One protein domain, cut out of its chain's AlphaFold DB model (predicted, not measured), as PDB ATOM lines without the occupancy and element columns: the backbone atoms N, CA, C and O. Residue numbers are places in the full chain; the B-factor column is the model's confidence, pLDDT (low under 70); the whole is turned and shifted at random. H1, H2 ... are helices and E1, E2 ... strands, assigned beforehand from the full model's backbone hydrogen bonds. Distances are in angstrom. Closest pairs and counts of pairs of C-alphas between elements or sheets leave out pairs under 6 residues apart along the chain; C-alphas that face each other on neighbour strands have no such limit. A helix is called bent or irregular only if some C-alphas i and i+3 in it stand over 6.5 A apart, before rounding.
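This is residues 321 to 370 of the 389 residues of an uncharacterized protein of Actinidia rufa (UniProt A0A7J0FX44). A loose, open frame is built on a tiny ladder of two short strands, E1 and E2, with the helix H1 rising from the ladder and the small helix H2 set in a loop beyond one end of it. Past E2 a long tail with no named element, residues 353 to 370, swings out the other way in a loop whose residues 355 to 363 stick out, then folds back until its end comes near the start of H1. The printed part has 50 residues, with two named helices and two named strands in the order H1, E1, H2, E2; the sheet, in the order E1, E2, is antiparallel. The class is mixed, helices and strands, with 23 residues, under half, in named elements. The whole is loose, with a radius of gyration of the C-alphas of 12.5 A and spans of 37 by 26 by 16 A.

Look first at E1, residues 333 to 335, and E2, residues 350 to 352: they are antiparallel neighbours, with 144 degrees between their directions. N 334 and O 351 are 2.8 A apart, and N 351 and O 334 are 2.9 A apart, both within hydrogen-bond range. C-alphas 333 and 352 face each other at 4.1 A. H1, residues 321 to 332, comes closest to E2 with the C-alphas of Tyr 332 and Arg 352, 5.9 A apart. On H2, residues 338 to 342, the C-alpha of Trp 341 is 7.0 A from that of Tyr 335, the closest pair of H2 and E1. H1 and H2 are apart. In H2 every O i to N i+4 pair is within hydrogen-bond range; in H1 3 of 8 are, beside 5 of 9 O i to N i+3 pairs.

Find C-alpha 333 at (184.357, 198.789, 242.895), where E1 begins; each strand measures 6.9 A. Go back to C-alpha 321 at (190.200, 204.901, 226.648), from which H1 runs 18.3 A to C-alpha 332. H1 is neither bent nor irregular, but only just: C-alphas 328 and 331 are 6.3 A apart. H2 covers 6.2 A, and E2 ends at C-alpha 352, (185.939, 197.874, 246.555).

The two C-alphas farthest apart are those of Leu 343 and Val 359, at 37.4 A; the first and last printed, of Ile 321 and Lys 370, are 11.0 A apart. Residues 355 to 363 stand free, and the body without them spans 29 by 23 by 14 A. The printed part has no cut. The links from H1 to E1 and from E1 to H2 are tight, and the one from H2 to E2 is short. The mean pLDDT of the printed part is 70.8; look for values under 70 at residues 321 to 332 and 339 to 342, with a mean of 42 in H1.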
ATOM      1  N   ILE A 321     189.555 205.467 225.450       31.70
ATOM      2  CA  ILE A 321     190.200 204.901 226.648       31.70
ATOM      3  C   ILE A 321     189.536 205.434 227.928       31.70
ATOM      4  O   ILE A 321     189.152 204.664 228.807       31.70
ATOM      5  N   HIS A 322     189.315 206.750 228.006       29.44
ATOM      6  CA  HIS A 322     188.800 207.408 229.213       29.44
ATOM      7  C   HIS A 322     187.342 207.057 229.558       29.44
ATOM      8  O   HIS A 322     186.905 207.313 230.684       29.44
ATOM      9  N   ARG A 323     186.591 206.479 228.608       31.42
ATOM     10  CA  ARG A 323     185.267 205.892 228.851       31.42
ATOM     11  C   ARG A 323     185.409 204.433 229.286       31.42
ATOM     12  O   ARG A 323     184.940 204.088 230.364       31.42
ATOM     13  N   SER A 324     186.165 203.641 228.520       32.72
ATOM     14  CA  SER A 324     186.371 202.204 228.757       32.72
ATOM     15  C   SER A 324     186.831 201.867 230.182       32.72
ATOM     16  O   SER A 324     186.344 200.898 230.765       32.72
ATOM     17  N   THR A 325     187.709 202.673 230.796       40.72
ATOM     18  CA  THR A 325     188.130 202.416 232.184       40.72
ATOM     19  C   THR A 325     186.994 202.614 233.192       40.72
ATOM     20  O   THR A 325     186.890 201.836 234.136       40.72
ATOM     21  N   ARG A 326     186.115 203.611 233.002       42.81
ATOM     22  CA  ARG A 326     184.993 203.887 233.924       42.81
ATOM     23  C   ARG A 326     183.972 202.752 233.922       42.81
ATOM     24  O   ARG A 326     183.477 202.380 234.980       42.81
ATOM     25  N   ASP A 327     183.726 202.164 232.755       41.25
ATOM     26  CA  ASP A 327     182.767 201.068 232.598       41.25
ATOM     27  C   ASP A 327     183.228 199.774 233.310       41.25
ATOM     28  O   ASP A 327     182.395 198.995 233.768       41.25
ATOM     29  N   LYS A 328     184.547 199.569 233.481       42.03
ATOM     30  CA  LYS A 328     185.124 198.407 234.193       42.03
ATOM     31  C   LYS A 328     185.171 198.540 235.718       42.03
ATOM     32  O   LYS A 328     185.205 197.522 236.407       42.03
ATOM     33  N   VAL A 329     185.177 199.764 236.256       45.66
ATOM     34  CA  VAL A 329     185.232 200.009 237.713       45.66
ATOM     35  C   VAL A 329     184.039 199.348 238.411       45.66
ATOM     36  O   VAL A 329     184.235 198.623 239.382       45.66
ATOM     37  N   GLY A 330     182.833 199.504 237.851       43.78
ATOM     38  CA  GLY A 330     181.548 199.126 238.457       43.78
ATOM     39  C   GLY A 330     181.276 197.636 238.726       43.78
ATOM     40  O   GLY A 330     180.170 197.322 239.157       43.78
ATOM     41  N   ILE A 331     182.223 196.732 238.447       52.12
ATOM     42  CA  ILE A 331     182.136 195.294 238.778       52.12
ATOM     43  C   ILE A 331     182.920 194.979 240.063       52.12
ATOM     44  O   ILE A 331     182.451 194.225 240.908       52.12
ATOM     45  N   TYR A 332     184.099 195.584 240.229       64.38
ATOM     46  CA  TYR A 332     185.010 195.324 241.353       64.38
ATOM     47  C   TYR A 332     184.996 196.438 242.407       64.38
ATOM     48  O   TYR A 332     185.447 196.238 243.536       64.38
ATOM     49  N   PHE A 333     184.472 197.610 242.050       76.75
ATOM     50  CA  PHE A 333     184.357 198.789 242.895       76.75
ATOM     51  C   PHE A 333     182.968 199.420 242.730       76.75
ATOM     52  O   PHE A 333     182.429 199.496 241.627       76.75
ATOM     53  N   VAL A 334     182.401 199.907 243.827       78.94
ATOM     54  CA  VAL A 334     181.132 200.642 243.870       78.94
ATOM     55  C   VAL A 334     181.381 202.103 244.231       78.94
ATOM     56  O   VAL A 334     182.347 202.425 244.926       78.94
ATOM     57  N   TYR A 335     180.508 202.997 243.774       78.88
ATOM     58  CA  TYR A 335     180.547 204.404 244.175       78.88
ATOM     59  C   TYR A 335     180.331 204.512 245.682       78.88
ATOM     60  O   TYR A 335     179.382 203.933 246.212       78.88
ATOM     61  N   LYS A 336     181.203 205.258 246.365       81.75
ATOM     62  CA  LYS A 336     181.116 205.467 247.819       81.75
ATOM     63  C   LYS A 336     179.810 206.179 248.206       81.75
ATOM     64  O   LYS A 336     179.257 205.918 249.268       81.75
ATOM     65  N   ASN A 337     179.321 207.039 247.313       76.62
ATOM     66  CA  ASN A 337     178.118 207.843 247.472       76.62
ATOM     67  C   ASN A 337     177.284 207.804 246.171       76.62
ATOM     68  O   ASN A 337     177.526 208.588 245.248       76.62
ATOM     69  N   PRO A 338     176.343 206.847 246.037       75.19
ATOM     70  CA  PRO A 338     175.519 206.693 244.834       75.19
ATOM     71  C   PRO A 338     174.643 207.910 244.499       75.19
ATOM     72  O   PRO A 338     174.329 208.131 243.330       75.19
ATOM     73  N   GLN A 339     174.245 208.686 245.510       69.94
ATOM     74  CA  GLN A 339     173.383 209.857 245.384       69.94
ATOM     75  C   GLN A 339     174.122 211.012 244.698       69.94
ATOM     76  O   GLN A 339     173.650 211.517 243.680       69.94
ATOM     77  N   GLU A 340     175.315 211.365 245.179       69.69
ATOM     78  CA  GLU A 340     176.152 212.386 244.534       69.69
ATOM     79  C   GLU A 340     176.625 211.933 243.142       69.69
ATOM     80  O   GLU A 340     176.592 212.708 242.182       69.69
ATOM     81  N   TRP A 341     176.911 210.635 242.969       69.00
ATOM     82  CA  TRP A 341     177.207 210.075 241.648       69.00
ATOM     83  C   TRP A 341     176.048 210.229 240.650       69.00
ATOM     84  O   TRP A 341     176.274 210.478 239.461       69.00
ATOM     85  N   TYR A 342     174.795 210.143 241.108       65.69
ATOM     86  CA  TYR A 342     173.619 210.414 240.275       65.69
ATOM     87  C   TYR A 342     173.518 211.898 239.869       65.69
ATOM     88  O   TYR A 342     173.115 212.201 238.742       65.69
ATOM     89  N   LEU A 343     173.968 212.817 240.732       74.00
ATOM     90  CA  LEU A 343     174.142 214.245 240.423       74.00
ATOM     91  C   LEU A 343     175.386 214.538 239.554       74.00
ATOM     92  O   LEU A 343     175.577 215.673 239.116       74.00
ATOM     93  N   ARG A 344     176.166 213.500 239.215       75.56
ATOM     94  CA  ARG A 344     177.452 213.520 238.494       75.56
ATOM     95  C   ARG A 344     178.634 214.092 239.279       75.56
ATOM     96  O   ARG A 344     179.663 214.362 238.653       75.56
ATOM     97  N   ASP A 345     178.541 214.227 240.600       71.88
ATOM     98  CA  ASP A 345     179.747 214.411 241.403       71.88
ATOM     99  C   ASP A 345     180.437 213.055 241.638       71.88
ATOM    100  O   ASP A 345     179.821 212.046 241.974       71.88
ATOM    101  N   GLY A 346     181.745 213.031 241.397       74.50
ATOM    102  CA  GLY A 346     182.622 211.882 241.601       74.50
ATOM    103  C   GLY A 346     183.688 212.117 242.668       74.50
ATOM    104  O   GLY A 346     184.584 211.285 242.789       74.50
ATOM    105  N   SER A 347     183.619 213.235 243.403       82.12
ATOM    106  CA  SER A 347     184.568 213.640 244.448       82.12
ATOM    107  C   SER A 347     184.787 212.559 245.514       82.12
ATOM    108  O   SER A 347     185.925 212.261 245.871       82.12
ATOM    109  N   ASP A 348     183.706 211.905 245.949       81.06
ATOM    110  CA  ASP A 348     183.700 210.811 246.929       81.06
ATOM    111  C   ASP A 348     184.358 209.507 246.415       81.06
ATOM    112  O   ASP A 348     184.672 208.606 247.197       81.06
ATOM    113  N   GLY A 349     184.583 209.387 245.103       85.50
ATOM    114  CA  GLY A 349     185.276 208.259 244.488       85.50
ATOM    115  C   GLY A 349     184.546 206.910 244.591       85.50
ATOM    116  O   GLY A 349     183.315 206.815 244.592       85.50
ATOM    117  N   CYS A 350     185.331 205.830 244.607       85.25
ATOM    118  CA  CYS A 350     184.847 204.448 244.614       85.25
ATOM    119  C   CYS A 350     185.575 203.610 245.675       85.25
ATOM    120  O   CYS A 350     186.765 203.803 245.919       85.25
ATOM    121  N   VAL A 351     184.876 202.633 246.251       85.50
ATOM    122  CA  VAL A 351     185.397 201.644 247.210       85.50
ATOM    123  C   VAL A 351     185.256 200.236 246.630       85.50
ATOM    124  O   VAL A 351     184.418 200.024 245.758       85.50
ATOM    125  N   ARG A 352     186.061 199.256 247.065       84.81
ATOM    126  CA  ARG A 352     185.939 197.874 246.555       84.81
ATOM    127  C   ARG A 352     184.563 197.287 246.895       84.81
ATOM    128  O   ARG A 352     184.076 197.460 248.007       84.81
ATOM    129  N   ALA A 353     183.973 196.562 245.946       80.06
ATOM    130  CA  ALA A 353     182.726 195.823 246.141       80.06
ATOM    131  C   ALA A 353     182.924 194.603 247.063       80.06
ATOM    132  O   ALA A 353     182.033 194.245 247.830       80.06
ATOM    133  N   THR A 354     184.109 193.988 247.008       78.62
ATOM    134  CA  THR A 354     184.522 192.861 247.851       78.62
ATOM    135  C   THR A 354     185.703 193.238 248.743       78.62
ATOM    136  O   THR A 354     186.634 193.940 248.329       78.62
ATOM    137  N   LYS A 355     185.676 192.758 249.991       86.75
ATOM    138  CA  LYS A 355     186.794 192.894 250.931       86.75
ATOM    139  C   LYS A 355     187.930 191.946 250.521       86.75
ATOM    140  O   LYS A 355     187.661 190.800 250.180       86.75
ATOM    141  N   LEU A 356     189.168 192.439 250.585       86.62
ATOM    142  CA  LEU A 356     190.395 191.655 250.392       86.62
ATOM    143  C   LEU A 356     190.521 190.542 251.449       86.62
ATOM    144  O   LEU A 356     190.126 190.751 252.603       86.62
ATOM    145  N   ASN A 357     191.104 189.402 251.071       83.31
ATOM    146  CA  ASN A 357     191.466 188.306 251.977       83.31
ATOM    147  C   ASN A 357     192.986 188.177 252.214       83.31
ATOM    148  O   ASN A 357     193.383 187.582 253.212       83.31
ATOM    149  N   GLY A 358     193.819 188.778 251.355       80.00
ATOM    150  CA  GLY A 358     195.280 188.788 251.457       80.00
ATOM    151  C   GLY A 358     195.987 187.513 250.981       80.00
ATOM    152  O   GLY A 358     197.192 187.405 251.188       80.00
ATOM    153  N   VAL A 359     195.266 186.557 250.381       77.38
ATOM    154  CA  VAL A 359     195.794 185.233 249.986       77.38
ATOM    155  C   VAL A 359     195.435 184.875 248.539       77.38
ATOM    156  O   VAL A 359     196.311 184.485 247.775       77.38
ATOM    157  N   ASP A 360     194.174 185.063 248.141       80.06
ATOM    158  CA  ASP A 360     193.634 184.670 246.825       80.06
ATOM    159  C   ASP A 360     193.229 185.889 245.967       80.06
ATOM    160  O   ASP A 360     192.489 185.774 244.986       80.06
ATOM    161  N   ASP A 361     193.657 187.091 246.362       82.88
ATOM    162  CA  ASP A 361     193.210 188.348 245.763       82.88
ATOM    163  C   ASP A 361     193.772 188.569 244.346       82.88
ATOM    164  O   ASP A 361     194.973 188.722 244.123       82.88
ATOM    165  N   GLY A 362     192.872 188.644 243.362       84.94
ATOM    166  CA  GLY A 362     193.220 188.868 241.958       84.94
ATOM    167  C   GLY A 362     193.481 190.336 241.584       84.94
ATOM    168  O   GLY A 362     192.821 191.260 242.068       84.94
ATOM    169  N   PHE A 363     194.389 190.541 240.623       87.12
ATOM    170  CA  PHE A 363     194.695 191.846 240.025       87.12
ATOM    171  C   PHE A 363     193.941 192.074 238.706       87.12
ATOM    172  O   PHE A 363     194.006 191.256 237.788       87.12
ATOM    173  N   LEU A 364     193.283 193.231 238.570       82.50
ATOM    174  CA  LEU A 364     192.676 193.676 237.311       82.50
ATOM    175  C   LEU A 364     193.698 194.467 236.479       82.50
ATOM    176  O   LEU A 364     194.036 195.600 236.817       82.50
ATOM    177  N   VAL A 365     194.155 193.900 235.360       84.44
ATOM    178  CA  VAL A 365     195.121 194.562 234.465       84.44
ATOM    179  C   VAL A 365     194.454 195.711 233.697       84.44
ATOM    180  O   VAL A 365     193.685 195.494 232.755       84.44
ATOM    181  N   LEU A 366     194.780 196.949 234.074       79.88
ATOM    182  CA  LEU A 366     194.357 198.160 233.369       79.88
ATOM    183  C   LEU A 366     195.431 198.593 232.359       79.88
ATOM    184  O   LEU A 366     196.585 198.802 232.719       79.88
ATOM    185  N   LYS A 367     195.046 198.745 231.087       86.81
ATOM    186  CA  LYS A 367     195.939 199.177 229.996       86.81
ATOM    187  C   LYS A 367     195.759 200.669 229.701       86.81
ATOM    188  O   LYS A 367     194.678 201.213 229.910       86.81
ATOM    189  N   ASN A 368     196.807 201.306 229.173       86.75
ATOM    190  CA  ASN A 368     196.831 202.714 228.746       86.75
ATOM    191  C   ASN A 368     196.456 203.726 229.852       86.75
ATOM    192  O   ASN A 368     195.873 204.776 229.582       86.75
ATOM    193  N   MET A 369     196.786 203.405 231.104       83.75
ATOM    194  CA  MET A 369     196.549 204.272 232.257       83.75
ATOM    195  C   MET A 369     197.695 205.266 232.450       83.75
ATOM    196  O   MET A 369     198.863 204.894 232.354       83.75
ATOM    197  N   LYS A 370     197.372 206.504 232.842       89.69
ATOM    198  CA  LYS A 370     198.316 207.300 233.636       89.69
ATOM    199  C   LYS A 370     198.416 206.636 235.014       89.69
ATOM    200  O   LYS A 370     197.380 206.316 235.598       89.69
TER     201      LYS A 370